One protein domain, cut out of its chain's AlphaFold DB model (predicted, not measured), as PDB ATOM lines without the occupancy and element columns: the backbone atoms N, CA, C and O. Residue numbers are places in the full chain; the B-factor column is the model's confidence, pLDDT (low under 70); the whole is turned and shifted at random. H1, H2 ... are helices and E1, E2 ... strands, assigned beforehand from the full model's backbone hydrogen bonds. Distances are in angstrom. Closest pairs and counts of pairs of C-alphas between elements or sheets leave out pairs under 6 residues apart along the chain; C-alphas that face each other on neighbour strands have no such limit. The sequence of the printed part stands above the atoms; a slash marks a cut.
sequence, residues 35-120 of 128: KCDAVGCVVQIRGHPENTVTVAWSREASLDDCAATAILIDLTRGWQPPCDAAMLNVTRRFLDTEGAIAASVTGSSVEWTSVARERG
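AT A GLANCE: This is residues 35 to 120 of the 128 residues of an uncharacterized protein of Alphaproteobacteria bacterium (UniProt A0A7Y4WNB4). A four-stranded sheet of E1 to E4 has H1 over one face and the hairpin of E5 and E6 only partly face to face with the other, a loose sandwich; H2 and H3 meet at that hairpin's open end. The printed part has 86 residues, with three named helices and six named strands in the order E1 E2 H1 E3 E4 H2 E5 E6 H3. The larger sheet, in the order E1 E2 E3 E4, is mixed, the smaller antiparallel; the class is mixed, helices and strands. The whole is compact, with a radius of gyration of the C-alphas of 12.7 A and spans of 37 by 31 by 20 A.

HOW THE PARTS SIT: E2, residues 48 to 56, bends by 55 degrees at residue 51 and forms an antiparallel hairpin with E1, residues 40 to 45; N 43 and O 53 are within hydrogen-bond range at 3.0 A. E3, residues 69 to 74, is parallel to E2, with N 54 and O 71 at 2.9 A, and to E4, residues 88 to 90, with N 90 and O 72 at 2.7 A. H1, residues 59 to 64, is over E2 at a height over the sheet of 8.3 A. E2, H1 and E3 form a strand-helix-strand unit, two parallel neighbours with a helix between, whose crossover is right-handed. E5, residues 101 to 106, and E6, residues 109 to 114, form an antiparallel hairpin, with N 104 and O 111 at 2.8 A. This hairpin makes a sandwich, two sheets face to face, with the larger sheet, their planes 22 degrees apart; the closest C-alphas of E4 and E6 are Leu 88 and Val 110, 6.7 A. H2, residues 92 to 98, only grazes the larger sheet and touches H3, residues 115 to 119, closest at C-alphas 98 and 116, 5.0 A. Every O i to N i+4 pair is within range in H2 and H3, and 1 of 2 in H1.

IN THESE COORDINATES: E2 is 20.3 A long, E6 16.5 A, E1 16.4 A and E5 16.1 A. E1 begins at C-alpha 40 (0.318, 51.908, 331.329), and H3 ends at C-alpha 119 (-0.270, 34.354, 358.559).

THE WHOLE: The C-alphas farthest apart, of Ala 38 and Gly 120, are 38.4 A apart. The printed part has no cut, and E3 to E4 is the long link. Residues 78 to 82 have pLDDT under 70.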
ATOM      1  N   LYS A  35       8.854  50.600 330.501       87.81
ATOM      2  CA  LYS A  35       8.474  51.423 329.351       87.81
ATOM      3  C   LYS A  35       7.043  51.886 329.556       87.81
ATOM      4  O   LYS A  35       6.132  51.066 329.533       87.81
ATOM      5  N   CYS A  36       6.875  53.179 329.796       88.50
ATOM      6  CA  CYS A  36       5.592  53.775 330.144       88.50
ATOM      7  C   CYS A  36       5.079  54.691 329.037       88.50
ATOM      8  O   CYS A  36       5.859  55.416 328.418       88.50
ATOM      9  N   ASP A  37       3.765  54.714 328.851       88.44
ATOM     10  CA  ASP A  37       3.074  55.634 327.955       88.44
ATOM     11  C   ASP A  37       1.970  56.411 328.696       88.44
ATOM     12  O   ASP A  37       2.152  56.795 329.851       88.44
ATOM     13  N   ALA A  38       0.862  56.737 328.025       89.00
ATOM     14  CA  ALA A  38      -0.264  57.453 328.619       89.00
ATOM     15  C   ALA A  38      -1.278  56.545 329.333       89.00
ATOM     16  O   ALA A  38      -2.142  57.076 330.035       89.00
ATOM     17  N   VAL A  39      -1.210  55.219 329.167       88.75
ATOM     18  CA  VAL A  39      -2.217  54.239 329.624       88.75
ATOM     19  C   VAL A  39      -1.646  53.133 330.525       88.75
ATOM     20  O   VAL A  39      -2.379  52.591 331.362       88.75
ATOM     21  N   GLY A  40      -0.346  52.849 330.436       89.56
ATOM     22  CA  GLY A  40       0.318  51.908 331.329       89.56
ATOM     23  C   GLY A  40       1.841  51.913 331.241       89.56
ATOM     24  O   GLY A  40       2.469  52.760 330.603       89.56
ATOM     25  N   CYS A  41       2.435  50.938 331.919       91.88
ATOM     26  CA  CYS A  41       3.846  50.606 331.809       91.88
ATOM     27  C   CYS A  41       4.027  49.103 331.605       91.88
ATOM     28  O   CYS A  41       3.341  48.311 332.246       91.88
ATOM     29  N   VAL A  42       5.025  48.714 330.819       91.31
ATOM     30  CA  VAL A  42       5.416  47.314 330.621       91.31
ATOM     31  C   VAL A  42       6.913  47.133 330.856       91.31
ATOM     32  O   VAL A  42       7.721  48.003 330.521       91.31
ATOM     33  N   VAL A  43       7.302  46.002 331.435       90.81
ATOM     34  CA  VAL A  43       8.709  45.610 331.583       90.81
ATOM     35  C   VAL A  43       8.873  44.115 331.336       90.81
ATOM     36  O   VAL A  43       8.009  43.319 331.698       90.81
ATOM     37  N   GLN A  44       9.987  43.728 330.717       90.00
ATOM     38  CA  GLN A  44      10.372  42.323 330.582       90.00
ATOM     39  C   GLN A  44      11.053  41.837 331.858       90.00
ATOM     40  O   GLN A  44      11.856  42.548 332.464       90.00
ATOM     41  N   ILE A  45      10.765  40.602 332.256       87.12
ATOM     42  CA  ILE A  45      11.371  40.014 333.447       87.12
ATOM     43  C   ILE A  45      12.773  39.520 333.093       87.12
ATOM     44  O   ILE A  45      12.969  38.730 332.169       87.12
ATOM     45  N   ARG A  46      13.782  39.981 333.837       84.12
ATOM     46  CA  ARG A  46      15.175  39.578 333.610       84.12
ATOM     47  C   ARG A  46      15.314  38.057 333.725       84.12
ATOM     48  O   ARG A  46      14.948  37.477 334.740       84.12
ATOM     49  N   GLY A  47      15.877  37.430 332.693       86.75
ATOM     50  CA  GLY A  47      16.012  35.970 332.605       86.75
ATOM     51  C   GLY A  47      14.783  35.244 332.043       86.75
ATOM     52  O   GLY A  47      14.883  34.053 331.768       86.75
ATOM     53  N   HIS A  48      13.679  35.960 331.815       87.06
ATOM     54  CA  HIS A  48      12.407  35.454 331.293       87.06
ATOM     55  C   HIS A  48      11.851  36.405 330.213       87.06
ATOM     56  O   HIS A  48      10.841  37.070 330.444       87.06
ATOM     57  N   PRO A  49      12.523  36.545 329.054       84.38
ATOM     58  CA  PRO A  49      12.154  37.517 328.016       84.38
ATOM     59  C   PRO A  49      10.752  37.307 327.420       84.38
ATOM     60  O   PRO A  49      10.180  38.238 326.857       84.38
ATOM     61  N   GLU A  50      10.207  36.098 327.534       86.06
ATOM     62  CA  GLU A  50       8.845  35.728 327.155       86.06
ATOM     63  C   GLU A  50       7.773  36.255 328.118       86.06
ATOM     64  O   GLU A  50       6.599  36.268 327.765       86.06
ATOM     65  N   ASN A  51       8.172  36.692 329.315       88.69
ATOM     66  CA  ASN A  51       7.275  37.123 330.375       88.69
ATOM     67  C   ASN A  51       7.412  38.624 330.628       88.69
ATOM     68  O   ASN A  51       8.509  39.142 330.873       88.69
ATOM     69  N   THR A  52       6.276  39.317 330.653       91.69
ATOM     70  CA  THR A  52       6.224  40.733 331.026       91.69
ATOM     71  C   THR A  52       5.435  40.976 332.307       91.69
ATOM     72  O   THR A  52       4.553  40.205 332.697       91.69
ATOM     73  N   VAL A  53       5.771  42.078 332.974       92.38
ATOM     74  CA  VAL A  53       4.930  42.699 333.997       92.38
ATOM     75  C   VAL A  53       4.296  43.936 333.385       92.38
ATOM     76  O   VAL A  53       5.007  44.813 332.888       92.38
ATOM     77  N   THR A  54       2.974  44.020 333.474       93.00
ATOM     78  CA  THR A  54       2.188  45.145 332.963       93.00
ATOM     79  C   THR A  54       1.538  45.867 334.133       93.00
ATOM     80  O   THR A  54       0.869  45.251 334.959       93.00
ATOM     81  N   VAL A  55       1.728  47.181 334.219       92.31
ATOM     82  CA  VAL A  55       1.065  48.068 335.180       92.31
ATOM     83  C   VAL A  55       0.073  48.925 334.406       92.31
ATOM     84  O   VAL A  55       0.470  49.842 333.692       92.31
ATOM     85  N   ALA A  56      -1.215  48.633 334.544       90.88
ATOM     86  CA  ALA A  56      -2.276  49.296 333.795       90.88
ATOM     87  C   ALA A  56      -2.997  50.325 334.673       90.88
ATOM     88  O   ALA A  56      -3.474  49.993 335.758       90.88
ATOM     89  N   TRP A  57      -3.124  51.573 334.212       88.25
ATOM     90  CA  TRP A  57      -4.010  52.572 334.836       88.25
ATOM     91  C   TRP A  57      -5.210  52.940 333.960       88.25
ATOM     92  O   TRP A  57      -6.077  53.695 334.407       88.25
ATOM     93  N   SER A  58      -5.297  52.380 332.753       87.12
ATOM     94  CA  SER A  58      -6.499  52.368 331.922       87.12
ATOM     95  C   SER A  58      -6.897  50.935 331.545       87.12
ATOM     96  O   SER A  58      -6.123  49.992 331.709       87.12
ATOM     97  N   ARG A  59      -8.129  50.769 331.056       83.81
ATOM     98  CA  ARG A  59      -8.657  49.468 330.619       83.81
ATOM     99  C   ARG A  59      -8.020  49.003 329.311       83.81
ATOM    100  O   ARG A  59      -7.908  47.814 329.064       83.81
ATOM    101  N   GLU A  60      -7.657  49.941 328.454       83.12
ATOM    102  CA  GLU A  60      -7.020  49.663 327.172       83.12
ATOM    103  C   GLU A  60      -5.666  48.976 327.402       83.12
ATOM    104  O   GLU A  60      -5.427  47.899 326.863       83.12
ATOM    105  N   ALA A  61      -4.860  49.500 328.333       84.19
ATOM    106  CA  ALA A  61      -3.561  48.922 328.684       84.19
ATOM    107  C   ALA A  61      -3.641  47.495 329.251       84.19
ATOM    108  O   ALA A  61      -2.723  46.704 329.054       84.19
ATOM    109  N   SER A  62      -4.720  47.133 329.958       81.56
ATOM    110  CA  SER A  62      -4.866  45.766 330.473       81.56
ATOM    111  C   SER A  62      -5.235  44.742 329.395       81.56
ATOM    112  O   SER A  62      -5.073  43.545 329.629       81.56
ATOM    113  N   LEU A  63      -5.717  45.189 328.230       82.75
ATOM    114  CA  LEU A  63      -6.127  44.326 327.121       82.75
ATOM    115  C   LEU A  63      -5.050  44.211 326.039       82.75
ATOM    116  O   LEU A  63      -4.859  43.111 325.520       82.75
ATOM    117  N   ASP A  64      -4.346  45.302 325.727       79.62
ATOM    118  CA  ASP A  64      -3.377  45.357 324.622       79.62
ATOM    119  C   ASP A  64      -2.242  44.331 324.789       79.62
ATOM    120  O   ASP A  64      -1.957  43.563 323.868       79.62
ATOM    121  N   ASP A  65      -1.665  44.238 325.991       76.75
ATOM    122  CA  ASP A  65      -0.546  43.334 326.292       76.75
ATOM    123  C   ASP A  65      -0.980  42.033 326.982       76.75
ATOM    124  O   ASP A  65      -0.147  41.267 327.480       76.75
ATOM    125  N   CYS A  66      -2.285  41.754 327.028       83.38
ATOM    126  CA  CYS A  66      -2.827  40.687 327.862       83.38
ATOM    127  C   CYS A  66      -2.192  39.315 327.557       83.38
ATOM    128  O   CYS A  66      -1.779  38.600 328.465       83.38
ATOM    129  N   ALA A  67      -2.026  38.970 326.279       82.94
ATOM    130  CA  ALA A  67      -1.508  37.660 325.877       82.94
ATOM    131  C   ALA A  67      -0.047  37.388 326.288       82.94
ATOM    132  O   ALA A  67       0.326  36.228 326.437       82.94
ATOM    133  N   ALA A  68       0.778  38.429 326.443       83.25
ATOM    134  CA  ALA A  68       2.199  38.308 326.798       83.25
ATOM    135  C   ALA A  68       2.481  38.615 328.280       83.25
ATOM    136  O   ALA A  68       3.590  38.399 328.772       83.25
ATOM    137  N   THR A  69       1.480  39.130 328.995       90.62
ATOM    138  CA  THR A  69       1.616  39.560 330.383       90.62
ATOM    139  C   THR A  69       1.641  38.354 331.309       90.62
ATOM    140  O   THR A  69       0.648  37.656 331.448       90.62
ATOM    141  N   ALA A  70       2.746  38.131 332.016       93.31
ATOM    142  CA  ALA A  70       2.798  37.134 333.081       93.31
ATOM    143  C   ALA A  70       2.120  37.653 334.357       93.31
ATOM    144  O   ALA A  70       1.363  36.929 335.005       93.31
ATOM    145  N   ILE A  71       2.376  38.918 334.704       93.81
ATOM    146  CA  ILE A  71       1.823  39.573 335.895       93.81
ATOM    147  C   ILE A  71       1.168  40.892 335.484       93.81
ATOM    148  O   ILE A  71       1.855  41.820 335.058       93.81
ATOM    149  N   LEU A  72      -0.149  40.996 335.653       93.25
ATOM    150  CA  LEU A  72      -0.894  42.240 335.468       93.25
ATOM    151  C   LEU A  72      -1.128  42.912 336.824       93.25
ATOM    152  O   LEU A  72      -1.728  42.319 337.716       93.25
ATOM    153  N   ILE A  73      -0.706  44.165 336.967       92.88
ATOM    154  CA  ILE A  73      -1.017  45.042 338.099       92.88
ATOM    155  C   ILE A  73      -2.058  46.060 337.631       92.88
ATOM    156  O   ILE A  73      -1.753  46.963 336.854       92.88
ATOM    157  N   ASP A  74      -3.292  45.914 338.112       90.94
ATOM    158  CA  ASP A  74      -4.429  46.736 337.696       90.94
ATOM    159  C   ASP A  74      -4.700  47.879 338.687       90.94
ATOM    160  O   ASP A  74      -5.168  47.678 339.815       90.94
ATOM    161  N   LEU A  75      -4.429  49.107 338.241       88.62
ATOM    162  CA  LEU A  75      -4.652  50.350 338.978       88.62
ATOM    163  C   LEU A  75      -5.949  51.069 338.577       88.62
ATOM    164  O   LEU A  75      -6.247  52.122 339.149       88.62
ATOM    165  N   THR A  76      -6.746  50.527 337.650       84.94
ATOM    166  CA  THR A  76      -7.979  51.161 337.138       84.94
ATOM    167  C   THR A  76      -9.088  51.276 338.187       84.94
ATOM    168  O   THR A  76     -10.083  51.967 337.967       84.94
ATOM    169  N   ARG A  77      -8.927  50.631 339.356       71.81
ATOM    170  CA  ARG A  77      -9.895  50.575 340.476       71.81
ATOM    171  C   ARG A  77     -11.281  50.031 340.081       71.81
ATOM    172  O   ARG A  77     -12.210  50.114 340.885       71.81
ATOM    173  N   GLY A  78     -11.426  49.494 338.870       64.06
ATOM    174  CA  GLY A  78     -12.668  48.944 338.340       64.06
ATOM    175  C   GLY A  78     -12.966  47.531 338.847       64.06
ATOM    176  O   GLY A  78     -12.114  46.844 339.399       64.06
ATOM    177  N   TRP A  79     -14.212  47.101 338.653       54.53
ATOM    178  CA  TRP A  79     -14.740  45.773 339.010       54.53
ATOM    179  C   TRP A  79     -14.899  44.871 337.765       54.53
ATOM    180  O   TRP A  79     -15.880  44.143 337.635       54.53
ATOM    181  N   GLN A  80     -13.991  44.978 336.792       56.78
ATOM    182  CA  GLN A  80     -14.094  44.303 335.488       56.78
ATOM    183  C   GLN A  80     -12.927  43.339 335.253       56.78
ATOM    184  O   GLN A  80     -11.901  43.492 335.915       56.78
ATOM    185  N   PRO A  81     -13.122  42.294 334.422       58.25
ATOM    186  CA  PRO A  81     -12.326  41.091 334.544       58.25
ATOM    187  C   PRO A  81     -10.860  41.348 334.201       58.25
ATOM    188  O   PRO A  81     -10.563  42.149 333.309       58.25
ATOM    189  N   PRO A  82      -9.964  40.671 334.930       67.31
ATOM    190  CA  PRO A  82      -8.549  40.704 334.642       67.31
ATOM    191  C   PRO A  82      -8.230  40.231 333.221       67.31
ATOM    192  O   PRO A  82      -9.055  39.632 332.536       67.31
ATOM    193  N   CYS A  83      -6.985  40.440 332.812       80.56
ATOM    194  CA  CYS A  83      -6.442  39.734 331.670       80.56
ATOM    195  C   CYS A  83      -6.452  38.217 331.943       80.56
ATOM    196  O   CYS A  83      -5.661  37.724 332.748       80.56
ATOM    197  N   ASP A  84      -7.328  37.473 331.263       84.94
ATOM    198  CA  ASP A  84      -7.460  36.017 331.444       84.94
ATOM    199  C   ASP A  84      -6.195  35.248 331.033       84.94
ATOM    200  O   ASP A  84      -5.951  34.146 331.522       84.94
ATOM    201  N   ALA A  85      -5.382  35.823 330.143       87.44
ATOM    202  CA  ALA A  85      -4.112  35.234 329.729       87.44
ATOM    203  C   ALA A  85      -2.984  35.452 330.754       87.44
ATOM    204  O   ALA A  85      -1.988  34.730 330.712       87.44
ATOM    205  N   ALA A  86      -3.138  36.398 331.689       90.75
ATOM    206  CA  ALA A  86      -2.116  36.657 332.689       90.75
ATOM    207  C   ALA A  86      -2.105  35.578 333.771       90.75
ATOM    208  O   ALA A  86      -3.133  35.236 334.358       90.75
ATOM    209  N   MET A  87      -0.907  35.081 334.080       91.69
ATOM    210  CA  MET A  87      -0.710  34.050 335.102       91.69
ATOM    211  C   MET A  87      -1.043  34.563 336.507       91.69
ATOM    212  O   MET A  87      -1.503  33.800 337.357       91.69
ATOM    213  N   LEU A  88      -0.828  35.858 336.757       92.56
ATOM    214  CA  LEU A  88      -1.194  36.520 338.002       92.56
ATOM    215  C   LEU A  88      -1.820  37.888 337.729       92.56
ATOM    216  O   LEU A  88      -1.211  38.765 337.125       92.56
ATOM    217  N   ASN A  89      -3.026  38.083 338.258       92.31
ATOM    218  CA  ASN A  89      -3.755  39.339 338.171       92.31
ATOM    219  C   ASN A  89      -3.852  40.009 339.543       92.31
ATOM    220  O   ASN A  89      -4.672  39.643 340.391       92.31
ATOM    221  N   VAL A  90      -3.021  41.025 339.753       92.50
ATOM    222  CA  VAL A  90      -2.955  41.832 340.971       92.50
ATOM    223  C   VAL A  90      -3.941  42.990 340.856       92.50
ATOM    224  O   VAL A  90      -3.604  44.111 340.477       92.50
ATOM    225  N   THR A  91      -5.197  42.695 341.177       90.62
ATOM    226  CA  THR A  91      -6.276  43.690 341.254       90.62
ATOM    227  C   THR A  91      -6.419  44.240 342.671       90.62
ATOM    228  O   THR A  91      -5.943  43.651 343.647       90.62
ATOM    229  N   ARG A  92      -7.169  45.338 342.827       88.06
ATOM    230  CA  ARG A  92      -7.514  45.849 344.161       88.06
ATOM    231  C   ARG A  92      -8.222  44.793 345.018       88.06
ATOM    232  O   ARG A  92      -7.831  44.581 346.158       88.06
ATOM    233  N   ARG A  93      -9.207  44.092 344.445       87.31
ATOM    234  CA  ARG A  93      -9.955  43.023 345.127       87.31
ATOM    235  C   ARG A  93      -9.047  41.870 345.561       87.31
ATOM    236  O   ARG A  93      -9.238  41.314 346.641       87.31
ATOM    237  N   PHE A  94      -8.082  41.511 344.716       89.81
ATOM    238  CA  PHE A  94      -7.086  40.494 345.036       89.81
ATOM    239  C   PHE A  94      -6.268  40.906 346.269       89.81
ATOM    240  O   PHE A  94      -6.204  40.147 347.231       89.81
ATOM    241  N   LEU A  95      -5.749  42.138 346.303       89.56
ATOM    242  CA  LEU A  95      -4.979  42.653 347.443       89.56
ATOM    243  C   LEU A  95      -5.819  42.855 348.714       89.56
ATOM    244  O   LEU A  95      -5.307  42.636 349.807       89.56
ATOM    245  N   ASP A  96      -7.099  43.222 348.597       88.19
ATOM    246  CA  ASP A  96      -8.005  43.310 349.755       88.19
ATOM    247  C   ASP A  96      -8.221  41.932 350.416       88.19
ATOM    248  O   ASP A  96      -8.494  41.849 351.612       88.19
ATOM    249  N   THR A  97      -8.086  40.848 349.643       88.06
ATOM    250  CA  THR A  97      -8.265  39.470 350.126       88.06
ATOM    251  C   THR A  97      -6.949  38.851 350.604       88.06
ATOM    252  O   THR A  97      -6.897  38.247 351.671       88.06
ATOM    253  N   GLU A  98      -5.882  38.991 349.819       90.38
ATOM    254  CA  GLU A  98      -4.599  38.307 350.031       90.38
ATOM    255  C   GLU A  98      -3.608  39.146 350.866       90.38
ATOM    256  O   GLU A  98      -2.675  38.614 351.475       90.38
ATOM    257  N   GLY A  99      -3.818  40.461 350.951       90.25
ATOM    258  CA  GLY A  99      -2.861  41.400 351.527       90.25
ATOM    259  C   GLY A  99      -1.642  41.608 350.622       90.25
ATOM    260  O   GLY A  99      -1.716  41.462 349.403       90.25
ATOM    261  N   ALA A 100      -0.507  41.978 351.220       89.56
ATOM    262  CA  ALA A 100       0.750  42.082 350.482       89.56
ATOM    263  C   ALA A 100       1.181  40.706 349.950       89.56
ATOM    264  O   ALA A 100       1.036  39.698 350.649       89.56
ATOM    265  N   ILE A 101       1.733  40.687 348.737       93.44
ATOM    266  CA  ILE A 101       2.209  39.475 348.067       93.44
ATOM    267  C   ILE A 101       3.696  39.574 347.740       93.44
ATOM    268  O   ILE A 101       4.222  40.667 347.538       93.44
ATOM    269  N   ALA A 102       4.339  38.418 347.630       91.81
ATOM    270  CA  ALA A 102       5.627  38.261 346.969       91.81
ATOM    271  C   ALA A 102       5.438  37.271 345.818       91.81
ATOM    272  O   ALA A 102       4.847  36.212 346.026       91.81
ATOM    273  N   ALA A 103       5.905  37.626 344.622       92.31
ATOM    274  CA  ALA A 103       5.769  36.812 343.421       92.31
ATOM    275  C   ALA A 103       7.135  36.586 342.765       92.31
ATOM    276  O   ALA A 103       7.963  37.497 342.711       92.31
ATOM    277  N   SER A 104       7.348  35.382 342.252       90.38
ATOM    278  CA  SER A 104       8.531  34.957 341.511       90.38
ATOM    279  C   SER A 104       8.114  34.267 340.221       90.38
ATOM    280  O   SER A 104       7.132  33.527 340.186       90.38
ATOM    281  N   VAL A 105       8.876  34.495 339.157       90.00
ATOM    282  CA  VAL A 105       8.665  33.821 337.875       90.00
ATOM    283  C   VAL A 105       9.643  32.663 337.755       90.00
ATOM    284  O   VAL A 105      10.836  32.826 337.997       90.00
ATOM    285  N   THR A 106       9.120  31.495 337.401       86.81
ATOM    286  CA  THR A 106       9.857  30.231 337.317       86.81
ATOM    287  C   THR A 106       9.529  29.561 335.992       86.81
ATOM    288  O   THR A 106       8.571  28.804 335.858       86.81
ATOM    289  N   GLY A 107      10.322  29.874 334.969       81.88
ATOM    290  CA  GLY A 107      10.050  29.429 333.602       81.88
ATOM    291  C   GLY A 107       8.721  29.996 333.104       81.88
ATOM    292  O   GLY A 107       8.582  31.205 332.960       81.88
ATOM    293  N   SER A 108       7.740  29.121 332.873       82.12
ATOM    294  CA  SER A 108       6.404  29.480 332.383       82.12
ATOM    295  C   SER A 108       5.345  29.580 333.491       82.12
ATOM    296  O   SER A 108       4.161  29.407 333.207       82.12
ATOM    297  N   SER A 109       5.747  29.749 334.753       88.69
ATOM    298  CA  SER A 109       4.827  29.894 335.884       88.69
ATOM    299  C   SER A 109       5.154  31.118 336.732       88.69
ATOM    300  O   SER A 109       6.305  31.547 336.828       88.69
ATOM    301  N   VAL A 110       4.121  31.658 337.379       93.12
ATOM    302  CA  VAL A 110       4.257  32.653 338.444       93.12
ATOM    303  C   VAL A 110       3.898  31.977 339.761       93.12
ATOM    304  O   VAL A 110       2.741  31.631 340.000       93.12
ATOM    305  N   GLU A 111       4.893  31.798 340.617       94.12
ATOM    306  CA  GLU A 111       4.699  31.374 342.000       94.12
ATOM    307  C   GLU A 111       4.553  32.607 342.885       94.12
ATOM    308  O   GLU A 111       5.231  33.614 342.690       94.12
ATOM    309  N   TRP A 112       3.647  32.561 343.858       94.25
ATOM    310  CA  TRP A 112       3.451  33.686 344.760       94.25
ATOM    311  C   TRP A 112       2.938  33.248 346.128       94.25
ATOM    312  O   TRP A 112       2.173  32.290 346.261       94.25
ATOM    313  N   THR A 113       3.340  34.001 347.149       93.69
ATOM    314  CA  THR A 113       2.840  33.895 348.521       93.69
ATOM    315  C   THR A 113       2.181  35.207 348.947       93.69
ATOM    316  O   THR A 113       2.382  36.252 348.322       93.69
ATOM    317  N   SER A 114       1.367  35.162 349.998       93.50
ATOM    318  CA  SER A 114       0.653  36.322 350.522       93.50
ATOM    319  C   SER A 114       0.644  36.346 352.041       93.50
ATOM    320  O   SER A 114       0.758  35.316 352.710       93.50
ATOM    321  N   VAL A 115       0.461  37.540 352.605       88.69
ATOM    322  CA  VAL A 115       0.296  37.697 354.053       88.69
ATOM    323  C   VAL A 115      -0.878  36.856 354.553       88.69
ATOM    324  O   VAL A 115      -0.728  36.181 355.571       88.69
ATOM    325  N   ALA A 116      -2.014  36.857 353.853       88.25
ATOM    326  CA  ALA A 116      -3.182  36.078 354.259       88.25
ATOM    327  C   ALA A 116      -2.894  34.567 354.294       88.25
ATOM    328  O   ALA A 116      -3.325  33.888 355.227       88.25
ATOM    329  N   ARG A 117      -2.123  34.042 353.333       88.06
ATOM    330  CA  ARG A 117      -1.758  32.616 353.258       88.06
ATOM    331  C   ARG A 117      -0.761  32.198 354.331       88.06
ATOM    332  O   ARG A 117      -0.963  31.176 354.976       88.06
ATOM    333  N   GLU A 118       0.279  32.996 354.551       86.19
ATOM    334  CA  GLU A 118       1.336  32.674 355.521       86.19
ATOM    335  C   GLU A 118       0.884  32.870 356.969       86.19
ATOM    336  O   GLU A 118       1.327  32.183 357.889       86.19
ATOM    337  N   ARG A 119       0.036  33.873 357.208       80.88
ATOM    338  CA  ARG A 119      -0.270  34.354 358.559       80.88
ATOM    339  C   ARG A 119      -1.725  34.167 358.982       80.88
ATOM    340  O   ARG A 119      -2.011  34.447 360.150       80.88
ATOM    341  N   GLY A 120      -2.585  33.689 358.082       71.56
ATOM    342  CA  GLY A 120      -4.011  33.449 358.304       71.56
ATOM    343  C   GLY A 120      -4.854  34.723 358.423       71.56
ATOM    344  O   GLY A 120      -4.345  35.843 358.329       71.56
TER     345      GLY A 120